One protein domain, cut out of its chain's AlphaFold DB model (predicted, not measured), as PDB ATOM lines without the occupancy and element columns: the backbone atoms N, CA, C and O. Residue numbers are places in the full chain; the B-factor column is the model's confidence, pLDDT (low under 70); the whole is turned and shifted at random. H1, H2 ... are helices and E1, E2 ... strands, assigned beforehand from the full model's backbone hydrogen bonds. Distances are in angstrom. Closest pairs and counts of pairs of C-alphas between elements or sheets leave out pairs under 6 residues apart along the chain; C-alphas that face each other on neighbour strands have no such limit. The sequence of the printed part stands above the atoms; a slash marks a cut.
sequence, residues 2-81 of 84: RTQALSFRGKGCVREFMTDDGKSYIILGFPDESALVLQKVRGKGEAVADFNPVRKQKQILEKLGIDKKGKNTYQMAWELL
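This is residues 2 to 81 of the 84 residues of an uncharacterized protein of Candidatus Korarchaeota archaeon (UniProt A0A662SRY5). A strongly twisted wall of four antiparallel strands has two short helices, H2 and H3, packed over one face, where H3 crosses E2 and E3; no named helix lies on the other face. H1 sits off the sheet, just before E1, while the turn between E3 and E4 and the link between H2 and H3 reach to opposite ends of the flat outline. The 80 printed residues hold three named helices and four named strands, in the chain order H1 E1 E2 E3 E4 H2 H3, and the sheet order is E1 E2 E3 E4. The class is mixed, helices and strands, and the whole is compact, with a radius of gyration of the C-alphas of 13.3 A and spans of 42 by 37 by 17 A.

The longest strand, E3, covers residues 35 to 42 and measures 22.6 A from first to last C-alpha. E2 is residues 24 to 29, 16.7 A; E1 is residues 13 to 18, 16.8 A; E4 is residues 49 to 53, 13.5 A. C-alpha 35, where E3 begins, is at (29.428, -16.124, -3.332). H3 is residues 73 to 81, 12.5 A, and ends with C-alpha 81 at (34.015, -24.372, -6.636). H2 is residues 57 to 63, 9.9 A. H1, residues 3 to 11, measures 12.6 A and begins with C-alpha 3 at (18.917, -11.046, -17.175).

The strands form a meander, each the antiparallel neighbour of the one before, and each consecutive pair is a hairpin. Within hydrogen-bond range are N 26 and O 38 of E2 and E3, 2.8 A; N 17 and O 25 of E1 and E2, 2.8 A; and N 39 and O 52 of E3 and E4, 2.8 A. H3 is on the sheet at a height of 8.1 A, over E2 and E3, and runs across the strands at 77 degrees to E2 on the local plane. The closest C-alphas of H3 and E3 are those of Tyr 74 and Ala 35, 5.3 A apart. H2 is on the same face at a height of 9.4 A, only just over E3, with 3 of its 7 C-alphas falling on that strand. H2 and H3 touch at a steep tilt of 47 degrees, running the same way; their closest C-alphas, Lys 58 and Thr 73, are 5.2 A apart. H1 is only just not on the sheet, with 4 pairs of C-alphas within 10 A, and is apart from H2 and H3. In H1, H2 and H3 every O i to N i+4 pair is within hydrogen-bond range.

The two farthest C-alphas, those of Glu 46 and Gly 70, are 42.3 A apart. The printed part has no cut and no long link. Its mean pLDDT is 88.9, and residues 2 to 6 are under 70.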
ATOM      1  N   ARG A   2      14.829 -10.418 -16.482       55.72
ATOM      2  CA  ARG A   2      15.156 -11.825 -16.844       55.72
ATOM      3  C   ARG A   2      16.670 -12.072 -16.991       55.72
ATOM      4  O   ARG A   2      17.094 -13.191 -17.246       55.72
ATOM      5  N   THR A   3      17.490 -11.036 -16.832       62.19
ATOM      6  CA  THR A   3      18.917 -11.046 -17.175       62.19
ATOM      7  C   THR A   3      19.778 -11.754 -16.132       62.19
ATOM      8  O   THR A   3      20.640 -12.533 -16.514       62.19
ATOM      9  N   GLN A   4      19.510 -11.587 -14.832       61.56
ATOM     10  CA  GLN A   4      20.332 -12.186 -13.766       61.56
ATOM     11  C   GLN A   4      20.365 -13.724 -13.805       61.56
ATOM     12  O   GLN A   4      21.431 -14.320 -13.659       61.56
ATOM     13  N   ALA A   5      19.228 -14.377 -14.071       65.50
ATOM     14  CA  ALA A   5      19.167 -15.836 -14.192       65.50
ATOM     15  C   ALA A   5      19.939 -16.355 -15.419       65.50
ATOM     16  O   ALA A   5      20.580 -17.402 -15.347       65.50
ATOM     17  N   LEU A   6      19.911 -15.617 -16.536       68.88
ATOM     18  CA  LEU A   6      20.691 -15.951 -17.732       68.88
ATOM     19  C   LEU A   6      22.195 -15.798 -17.471       68.88
ATOM     20  O   LEU A   6      22.962 -16.687 -17.828       68.88
ATOM     21  N   SER A   7      22.603 -14.732 -16.777       70.88
ATOM     22  CA  SER A   7      23.997 -14.522 -16.378       70.88
ATOM     23  C   SER A   7      24.515 -15.659 -15.492       70.88
ATOM     24  O   SER A   7      25.607 -16.175 -15.729       70.88
ATOM     25  N   PHE A   8      23.723 -16.098 -14.504       80.50
ATOM     26  CA  PHE A   8      24.099 -17.209 -13.625       80.50
ATOM     27  C   PHE A   8      24.223 -18.537 -14.384       80.50
ATOM     28  O   PHE A   8      25.166 -19.278 -14.151       80.50
ATOM     29  N   ARG A   9      23.339 -18.831 -15.346       78.25
ATOM     30  CA  ARG A   9      23.442 -20.060 -16.161       78.25
ATOM     31  C   ARG A   9      24.718 -20.131 -17.003       78.25
ATOM     32  O   ARG A   9      25.175 -21.228 -17.294       78.25
ATOM     33  N   GLY A  10      25.263 -18.986 -17.418       78.19
ATOM     34  CA  GLY A  10      26.464 -18.942 -18.256       78.19
ATOM     35  C   GLY A  10      27.781 -19.006 -17.481       78.19
ATOM     36  O   GLY A  10      28.753 -19.554 -17.992       78.19
ATOM     37  N   LYS A  11      27.840 -18.411 -16.282       82.88
ATOM     38  CA  LYS A  11      29.098 -18.232 -15.524       82.88
ATOM     39  C   LYS A  11      29.000 -18.529 -14.026       82.88
ATOM     40  O   LYS A  11      30.001 -18.439 -13.326       82.88
ATOM     41  N   GLY A  12      27.806 -18.822 -13.523       87.81
ATOM     42  CA  GLY A  12      27.601 -19.204 -12.134       87.81
ATOM     43  C   GLY A  12      28.044 -20.639 -11.878       87.81
ATOM     44  O   GLY A  12      28.098 -21.472 -12.785       87.81
ATOM     45  N   CYS A  13      28.347 -20.932 -10.622       92.50
ATOM     46  CA  CYS A  13      28.705 -22.270 -10.171       92.50
ATOM     47  C   CYS A  13      27.871 -22.640  -8.948       92.50
ATOM     48  O   CYS A  13      27.571 -21.793  -8.108       92.50
ATOM     49  N   VAL A  14      27.502 -23.913  -8.845       92.94
ATOM     50  CA  VAL A  14      26.817 -24.466  -7.678       92.94
ATOM     51  C   VAL A  14      27.426 -25.814  -7.339       92.94
ATOM     52  O   VAL A  14      27.631 -26.640  -8.227       92.94
ATOM     53  N   ARG A  15      27.711 -26.042  -6.057       93.81
ATOM     54  CA  ARG A  15      28.170 -27.344  -5.567       93.81
ATOM     55  C   ARG A  15      27.654 -27.598  -4.157       93.81
ATOM     56  O   ARG A  15      27.609 -26.683  -3.333       93.81
ATOM     57  N   GLU A  16      27.243 -28.838  -3.911       93.94
ATOM     58  CA  GLU A  16      26.877 -29.327  -2.582       93.94
ATOM     59  C   GLU A  16      28.112 -29.943  -1.914       93.94
ATOM     60  O   GLU A  16      28.880 -30.667  -2.546       93.94
ATOM     61  N   PHE A  17      28.289 -29.638  -0.634       93.94
ATOM     62  CA  PHE A  17      29.343 -30.157   0.225       93.94
ATOM     63  C   PHE A  17      28.718 -30.748   1.480       93.94
ATOM     64  O   PHE A  17      27.691 -30.261   1.957       93.94
ATOM     65  N   MET A  18      29.354 -31.768   2.043       92.38
ATOM     66  CA  MET A  18      28.945 -32.377   3.301       92.38
ATOM     67  C   MET A  18      30.129 -32.349   4.258       92.38
ATOM     68  O   MET A  18      31.239 -32.701   3.874       92.38
ATOM     69  N   THR A  19      29.896 -31.886   5.479       88.81
ATOM     70  CA  THR A  19      30.876 -31.970   6.564       88.81
ATOM     71  C   THR A  19      30.789 -33.327   7.256       88.81
ATOM     72  O   THR A  19      29.742 -33.974   7.234       88.81
ATOM     73  N   ASP A  20      31.861 -33.722   7.945       87.38
ATOM     74  CA  ASP A  20      31.936 -34.996   8.681       87.38
ATOM     75  C   ASP A  20      30.844 -35.146   9.756       87.38
ATOM     76  O   ASP A  20      30.439 -36.256  10.092       87.38
ATOM     77  N   ASP A  21      30.317 -34.031  10.278       86.75
ATOM     78  CA  ASP A  21      29.190 -34.015  11.223       86.75
ATOM     79  C   ASP A  21      27.810 -34.190  10.549       86.75
ATOM     80  O   ASP A  21      26.776 -33.985  11.186       86.75
ATOM     81  N   GLY A  22      27.784 -34.547   9.260       87.94
ATOM     82  CA  GLY A  22      26.580 -34.872   8.496       87.94
ATOM     83  C   GLY A  22      25.770 -33.664   8.023       87.94
ATOM     84  O   GLY A  22      24.658 -33.832   7.518       87.94
ATOM     85  N   LYS A  23      26.279 -32.434   8.177       92.94
ATOM     86  CA  LYS A  23      25.599 -31.234   7.666       92.94
ATOM     87  C   LYS A  23      25.944 -31.004   6.200       92.94
ATOM     88  O   LYS A  23      27.109 -31.000   5.815       92.94
ATOM     89  N   SER A  24      24.921 -30.736   5.395       94.69
ATOM     90  CA  SER A  24      25.088 -30.400   3.981       94.69
ATOM     91  C   SER A  24      24.974 -28.897   3.748       94.69
ATOM     92  O   SER A  24      24.108 -28.222   4.317       94.69
ATOM     93  N   TYR A  25      25.825 -28.378   2.873       95.50
ATOM     94  CA  TYR A  25      25.854 -26.982   2.463       95.50
ATOM     95  C   TYR A  25      25.856 -26.886   0.944       95.50
ATOM     96  O   TYR A  25      26.515 -27.672   0.272       95.50
ATOM     97  N   ILE A  26      25.160 -25.896   0.399       95.62
ATOM     98  CA  ILE A  26      25.279 -25.501  -1.001       95.62
ATOM     99  C   ILE A  26      26.066 -24.201  -1.059       95.62
ATOM    100  O   ILE A  26      25.739 -23.238  -0.363       95.62
ATOM    101  N   ILE A  27      27.086 -24.170  -1.910       95.50
ATOM    102  CA  ILE A  27      27.821 -22.952  -2.237       95.50
ATOM    103  C   ILE A  27      27.415 -22.517  -3.641       95.50
ATOM    104  O   ILE A  27      27.471 -23.310  -4.581       95.50
ATOM    105  N   LEU A  28      27.008 -21.255  -3.768       95.19
ATOM    106  CA  LEU A  28      26.705 -20.590  -5.031       95.19
ATOM    107  C   LEU A  28      27.793 -19.556  -5.314       95.19
ATOM    108  O   LEU A  28      28.012 -18.675  -4.489       95.19
ATOM    109  N   GLY A  29      28.451 -19.651  -6.466       94.81
ATOM    110  CA  GLY A  29      29.333 -18.615  -7.006       94.81
ATOM    111  C   GLY A  29      28.617 -17.856  -8.116       94.81
ATOM    112  O   GLY A  29      28.075 -18.475  -9.035       94.81
ATOM    113  N   PHE A  30      28.587 -16.528  -8.035       92.81
ATOM    114  CA  PHE A  30      27.886 -15.666  -8.985       92.81
ATOM    115  C   PHE A  30      28.845 -15.059 -10.019       92.81
ATOM    116  O   PHE A  30      30.021 -14.864  -9.733       92.81
ATOM    117  N   PRO A  31      28.368 -14.693 -11.222       89.88
ATOM    118  CA  PRO A  31      29.223 -14.125 -12.269       89.88
ATOM    119  C   PRO A  31      29.991 -12.846 -11.893       89.88
ATOM    120  O   PRO A  31      30.929 -12.493 -12.600       89.88
ATOM    121  N   ASP A  32      29.577 -12.144 -10.836       89.81
ATOM    122  CA  ASP A  32      30.219 -10.940 -10.292       89.81
ATOM    123  C   ASP A  32      31.270 -11.251  -9.210       89.81
ATOM    124  O   ASP A  32      31.648 -10.375  -8.439       89.81
ATOM    125  N   GLU A  33      31.713 -12.509  -9.138       88.94
ATOM    126  CA  GLU A  33      32.661 -13.049  -8.159       88.94
ATOM    127  C   GLU A  33      32.146 -13.098  -6.713       88.94
ATOM    128  O   GLU A  33      32.835 -13.632  -5.838       88.94
ATOM    129  N   SER A  34      30.918 -12.649  -6.442       92.75
ATOM    130  CA  SER A  34      30.291 -12.872  -5.142       92.75
ATOM    131  C   SER A  34      29.962 -14.356  -4.935       92.75
ATOM    132  O   SER A  34      29.858 -15.143  -5.881       92.75
ATOM    133  N   ALA A  35      29.814 -14.762  -3.674       94.25
ATOM    134  CA  ALA A  35      29.428 -16.124  -3.332       94.25
ATOM    135  C   ALA A  35      28.489 -16.170  -2.125       94.25
ATOM    136  O   ALA A  35      28.521 -15.294  -1.258       94.25
ATOM    137  N   LEU A  36      27.667 -17.215  -2.065       94.44
ATOM    138  CA  LEU A  36      26.708 -17.457  -0.994       94.44
ATOM    139  C   LEU A  36      26.814 -18.895  -0.496       94.44
ATOM    140  O   LEU A  36      26.743 -19.838  -1.282       94.44
ATOM    141  N   VAL A  37      26.929 -19.051   0.822       96.12
ATOM    142  CA  VAL A  37      26.891 -20.353   1.495       96.12
ATOM    143  C   VAL A  37      25.533 -20.552   2.163       96.12
ATOM    144  O   VAL A  37      25.128 -19.775   3.037       96.12
ATOM    145  N   LEU A  38      24.850 -21.621   1.772       96.38
ATOM    146  CA  LEU A  38      23.548 -22.026   2.283       96.38
ATOM    147  C   LEU A  38      23.675 -23.358   3.017       96.38
ATOM    148  O   LEU A  38      24.283 -24.286   2.501       96.38
ATOM    149  N   GLN A  39      23.078 -23.483   4.196       95.94
ATOM    150  CA  GLN A  39      22.916 -24.776   4.853       95.94
ATOM    151  C   GLN A  39      21.623 -25.424   4.368       95.94
ATOM    152  O   GLN A  39      20.558 -24.806   4.430       95.94
ATOM    153  N   LYS A  40      21.715 -26.683   3.945       94.00
ATOM    154  CA  LYS A  40      20.553 -27.527   3.690       94.00
ATOM    155  C   LYS A  40      19.927 -27.910   5.022       94.00
ATOM    156  O   LYS A  40      20.591 -28.459   5.902       94.00
ATOM    157  N   VAL A  41      18.648 -27.617   5.174       92.44
ATOM    158  CA  VAL A  41      17.853 -28.035   6.326       92.44
ATOM    159  C   VAL A  41      16.669 -28.860   5.843       92.44
ATOM    160  O   VAL A  41      16.303 -28.824   4.666       92.44
ATOM    161  N   ARG A  42      16.076 -29.636   6.753       87.69
ATOM    162  CA  ARG A  42      14.858 -30.385   6.445       87.69
ATOM    163  C   ARG A  42      13.782 -29.406   5.978       87.69
ATOM    164  O   ARG A  42      13.504 -28.441   6.690       87.69
ATOM    165  N   GLY A  43      13.222 -29.668   4.800       85.75
ATOM    166  CA  GLY A  43      12.198 -28.813   4.221       85.75
ATOM    167  C   GLY A  43      10.929 -28.795   5.068       85.75
ATOM    168  O   GLY A  43      10.616 -29.766   5.771       85.75
ATOM    169  N   LYS A  44      10.214 -27.673   5.028       81.25
ATOM    170  CA  LYS A  44       8.872 -27.539   5.598       81.25
ATOM    171  C   LYS A  44       7.826 -27.559   4.480       81.25
ATOM    172  O   LYS A  44       7.999 -26.921   3.448       81.25
ATOM    173  N   GLY A  45       6.707 -28.245   4.710       78.56
ATOM    174  CA  GLY A  45       5.619 -28.336   3.731       78.56
ATOM    175  C   GLY A  45       5.938 -29.303   2.590       78.56
ATOM    176  O   GLY A  45       6.342 -30.433   2.843       78.56
ATOM    177  N   GLU A  46       5.733 -28.867   1.345       82.88
ATOM    178  CA  GLU A  46       5.891 -29.699   0.138       82.88
ATOM    179  C   GLU A  46       7.351 -29.852  -0.327       82.88
ATOM    180  O   GLU A  46       7.660 -30.717  -1.147       82.88
ATOM    181  N   ALA A  47       8.272 -29.029   0.185       79.69
ATOM    182  CA  ALA A  47       9.680 -29.088  -0.188       79.69
ATOM    183  C   ALA A  47      10.431 -30.178   0.594       79.69
ATOM    184  O   ALA A  47      10.340 -30.273   1.817       79.69
ATOM    185  N   VAL A  48      11.256 -30.964  -0.107       81.62
ATOM    186  CA  VAL A  48      12.112 -32.002   0.504       81.62
ATOM    187  C   VAL A  48      13.261 -31.381   1.318       81.62
ATOM    188  O   VAL A  48      13.700 -31.947   2.322       81.62
ATOM    189  N   ALA A  49      13.735 -30.198   0.921       87.00
ATOM    190  CA  ALA A  49      14.795 -29.464   1.602       87.00
ATOM    191  C   ALA A  49      14.597 -27.949   1.473       87.00
ATOM    192  O   ALA A  49      14.226 -27.467   0.404       87.00
ATOM    193  N   ASP A  50      14.917 -27.227   2.545       91.69
ATOM    194  CA  ASP A  50      15.042 -25.769   2.553       91.69
ATOM    195  C   ASP A  50      16.524 -25.378   2.632       91.69
ATOM    196  O   ASP A  50      17.372 -26.157   3.083       91.69
ATOM    197  N   PHE A  51      16.846 -24.149   2.226       92.00
ATOM    198  CA  PHE A  51      18.217 -23.641   2.216       92.00
ATOM    199  C   PHE A  51      18.307 -22.299   2.933       92.00
ATOM    200  O   PHE A  51      17.753 -21.300   2.481       92.00
ATOM    201  N   ASN A  52      19.049 -22.272   4.040       94.00
ATOM    202  CA  ASN A  52      19.188 -21.081   4.870       94.00
ATOM    203  C   ASN A  52      20.586 -20.467   4.731       94.00
ATOM    204  O   ASN A  52      21.576 -21.187   4.883       94.00
ATOM    205  N   PRO A  53      20.704 -19.143   4.516       94.19
ATOM    206  CA  PRO A  53      21.989 -18.459   4.558       94.19
ATOM    207  C   PRO A  53      22.681 -18.641   5.905       94.19
ATOM    208  O   PRO A  53      22.085 -18.448   6.968       94.19
ATOM    209  N   VAL A  54      23.969 -18.972   5.872       93.81
ATOM    210  CA  VAL A  54      24.757 -19.128   7.096       93.81
ATOM    211  C   VAL A  54      25.356 -17.780   7.498       93.81
ATOM    212  O   VAL A  54      25.917 -17.068   6.672       93.81
ATOM    213  N   ARG A  55      25.290 -17.418   8.787       91.88
ATOM    214  CA  ARG A  55      25.915 -16.176   9.295       91.88
ATOM    215  C   ARG A  55      27.446 -16.254   9.332       91.88
ATOM    216  O   ARG A  55      28.130 -15.283   9.041       91.88
ATOM    217  N   LYS A  56      27.996 -17.416   9.690       92.62
ATOM    218  CA  LYS A  56      29.440 -17.652   9.864       92.62
ATOM    219  C   LYS A  56      30.056 -18.352   8.641       92.62
ATOM    220  O   LYS A  56      30.743 -19.355   8.795       92.62
ATOM    221  N   GLN A  57      29.798 -17.839   7.435       94.06
ATOM    222  CA  GLN A  57      30.183 -18.498   6.171       94.06
ATOM    223  C   GLN A  57      31.676 -18.831   6.106       94.06
ATOM    224  O   GLN A  57      32.028 -19.964   5.801       94.06
ATOM    225  N   LYS A  58      32.547 -17.888   6.490       93.31
ATOM    226  CA  LYS A  58      34.002 -18.095   6.486       93.31
ATOM    227  C   LYS A  58      34.422 -19.329   7.297       93.31
ATOM    228  O   LYS A  58      35.195 -20.138   6.811       93.31
ATOM    229  N   GLN A  59      33.835 -19.530   8.478       93.62
ATOM    230  CA  GLN A  59      34.123 -20.699   9.319       93.62
ATOM    231  C   GLN A  59      33.612 -22.010   8.712       93.62
ATOM    232  O   GLN A  59      34.202 -23.056   8.949       93.62
ATOM    233  N   ILE A  60      32.511 -21.976   7.957       93.75
ATOM    234  CA  ILE A  60      32.035 -23.164   7.237       93.75
ATOM    235  C   ILE A  60      33.000 -23.519   6.111       93.75
ATOM    236  O   ILE A  60      33.362 -24.678   5.989       93.75
ATOM    237  N   LEU A  61      33.471 -22.536   5.345       94.06
ATOM    238  CA  LEU A  61      34.448 -22.764   4.277       94.06
ATOM    239  C   LEU A  61      35.766 -23.343   4.822       94.06
ATOM    240  O   LEU A  61      36.324 -24.246   4.211       94.06
ATOM    241  N   GLU A  62      36.209 -22.898   6.006       93.19
ATOM    242  CA  GLU A  62      37.346 -23.510   6.721       93.19
ATOM    243  C   GLU A  62      37.085 -24.986   7.052       93.19
ATOM    244  O   GLU A  62      37.929 -25.841   6.802       93.19
ATOM    245  N   LYS A  63      35.894 -25.308   7.574       91.94
ATOM    246  CA  LYS A  63      35.497 -26.695   7.875       91.94
ATOM    247  C   LYS A  63      35.381 -27.579   6.636       91.94
ATOM    248  O   LYS A  63      35.465 -28.792   6.766       91.94
ATOM    249  N   LEU A  64      35.163 -26.981   5.469       91.25
ATOM    250  CA  LEU A  64      35.114 -27.672   4.183       91.25
ATOM    251  C   LEU A  64      36.505 -27.874   3.558       91.25
ATOM    252  O   LEU A  64      36.587 -28.389   2.450       91.25
ATOM    253  N   GLY A  65      37.581 -27.500   4.260       89.69
ATOM    254  CA  GLY A  65      38.960 -27.809   3.870       89.69
ATOM    255  C   GLY A  65      39.753 -26.645   3.274       89.69
ATOM    256  O   GLY A  65      40.922 -26.832   2.950       89.69
ATOM    257  N   ILE A  66      39.181 -25.439   3.163       92.00
ATOM    258  CA  ILE A  66      39.907 -24.283   2.613       92.00
ATOM    259  C   ILE A  66      40.682 -23.524   3.681       92.00
ATOM    260  O   ILE A  66      40.134 -23.103   4.702       92.00
ATOM    261  N   ASP A  67      41.948 -23.229   3.386       89.44
ATOM    262  CA  ASP A  67      42.756 -22.344   4.217       89.44
ATOM    263  C   ASP A  67      42.250 -20.891   4.166       89.44
ATOM    264  O   ASP A  67      42.076 -20.279   3.110       89.44
ATOM    265  N   LYS A  68      42.071 -20.302   5.349       89.06
ATOM    266  CA  LYS A  68      41.652 -18.911   5.541       89.06
ATOM    267  C   LYS A  68      42.754 -17.881   5.320       89.06
ATOM    268  O   LYS A  68      42.450 -16.682   5.281       89.06
ATOM    269  N   LYS A  69      44.027 -18.291   5.311       90.44
ATOM    270  CA  LYS A  69      45.162 -17.367   5.418       90.44
ATOM    271  C   LYS A  69      45.207 -16.406   4.229       90.44
ATOM    272  O   LYS A  69      45.408 -16.808   3.090       90.44
ATOM    273  N   GLY A  70      45.011 -15.116   4.511       89.81
ATOM    274  CA  GLY A  70      45.031 -14.049   3.503       89.81
ATOM    275  C   GLY A  70      43.808 -13.993   2.580       89.81
ATOM    276  O   GLY A  70      43.796 -13.165   1.676       89.81
ATOM    277  N   LYS A  71      42.780 -14.829   2.803       91.94
ATOM    278  CA  LYS A  71      41.613 -14.936   1.914       91.94
ATOM    279  C   LYS A  71      40.345 -14.373   2.546       91.94
ATOM    280  O   LYS A  71      40.080 -14.529   3.748       91.94
ATOM    281  N   ASN A  72      39.535 -13.714   1.728       93.62
ATOM    282  CA  ASN A  72      38.166 -13.359   2.085       93.62
ATOM    283  C   ASN A  72      37.206 -14.534   1.806       93.62
ATOM    284  O   ASN A  72      37.571 -15.523   1.176       93.62
ATOM    285  N   THR A  73      35.966 -14.428   2.286       93.25
ATOM    286  CA  THR A  73      34.945 -15.478   2.139       93.25
ATOM    287  C   THR A  73      34.695 -15.867   0.677       93.25
ATOM    288  O   THR A  73      34.523 -17.045   0.386       93.25
ATOM    289  N   TYR A  74      34.691 -14.904  -0.247       94.38
ATOM    290  CA  TYR A  74      34.402 -15.159  -1.659       94.38
ATOM    291  C   TYR A  74      35.548 -15.900  -2.342       94.38
ATOM    292  O   TYR A  74      35.309 -16.883  -3.032       94.38
ATOM    293  N   GLN A  75      36.791 -15.493  -2.079       94.19
ATOM    294  CA  GLN A  75      37.982 -16.193  -2.566       94.19
ATOM    295  C   GLN A  75      37.985 -17.652  -2.101       94.19
ATOM    296  O   GLN A  75      38.177 -18.550  -2.912       94.19
ATOM    297  N   MET A  76      37.683 -17.890  -0.821       95.44
ATOM    298  CA  MET A  76      37.592 -19.247  -0.277       95.44
ATOM    299  C   MET A  76      36.477 -20.074  -0.933       95.44
ATOM    300  O   MET A  76      36.679 -21.237  -1.265       95.44
ATOM    301  N   ALA A  77      35.298 -19.483  -1.149       94.94
ATOM    302  CA  ALA A  77      34.190 -20.164  -1.817       94.94
ATOM    303  C   ALA A  77      34.532 -20.532  -3.271       94.94
ATOM    304  O   ALA A  77      34.218 -21.632  -3.722       94.94
ATOM    305  N   TRP A  78      35.209 -19.640  -3.997       94.56
ATOM    306  CA  TRP A  78      35.625 -19.890  -5.376       94.56
ATOM    307  C   TRP A  78      36.697 -20.963  -5.513       94.56
ATOM    308  O   TRP A  78      36.732 -21.629  -6.544       94.56
ATOM    309  N   GLU A  79      37.550 -21.154  -4.509       93.69
ATOM    310  CA  GLU A  79      38.503 -22.266  -4.500       93.69
ATOM    311  C   GLU A  79      37.782 -23.616  -4.432       93.69
ATOM    312  O   GLU A  79      37.983 -24.444  -5.320       93.69
ATOM    313  N   LEU A  80      36.829 -23.785  -3.507       92.44
ATOM    314  CA  LEU A  80      36.004 -25.005  -3.427       92.44
ATOM    315  C   LEU A  80      35.216 -25.295  -4.706       92.44
ATOM    316  O   LEU A  80      34.973 -26.452  -5.064       92.44
ATOM    317  N   LEU A  81      34.765 -24.243  -5.388       92.44
ATOM    318  CA  LEU A  81      34.015 -24.372  -6.636       92.44
ATOM    319  C   LEU A  81      34.910 -24.727  -7.836       92.44
ATOM    320  O   LEU A  81      34.393 -25.219  -8.836       92.44
TER     321      LEU A  81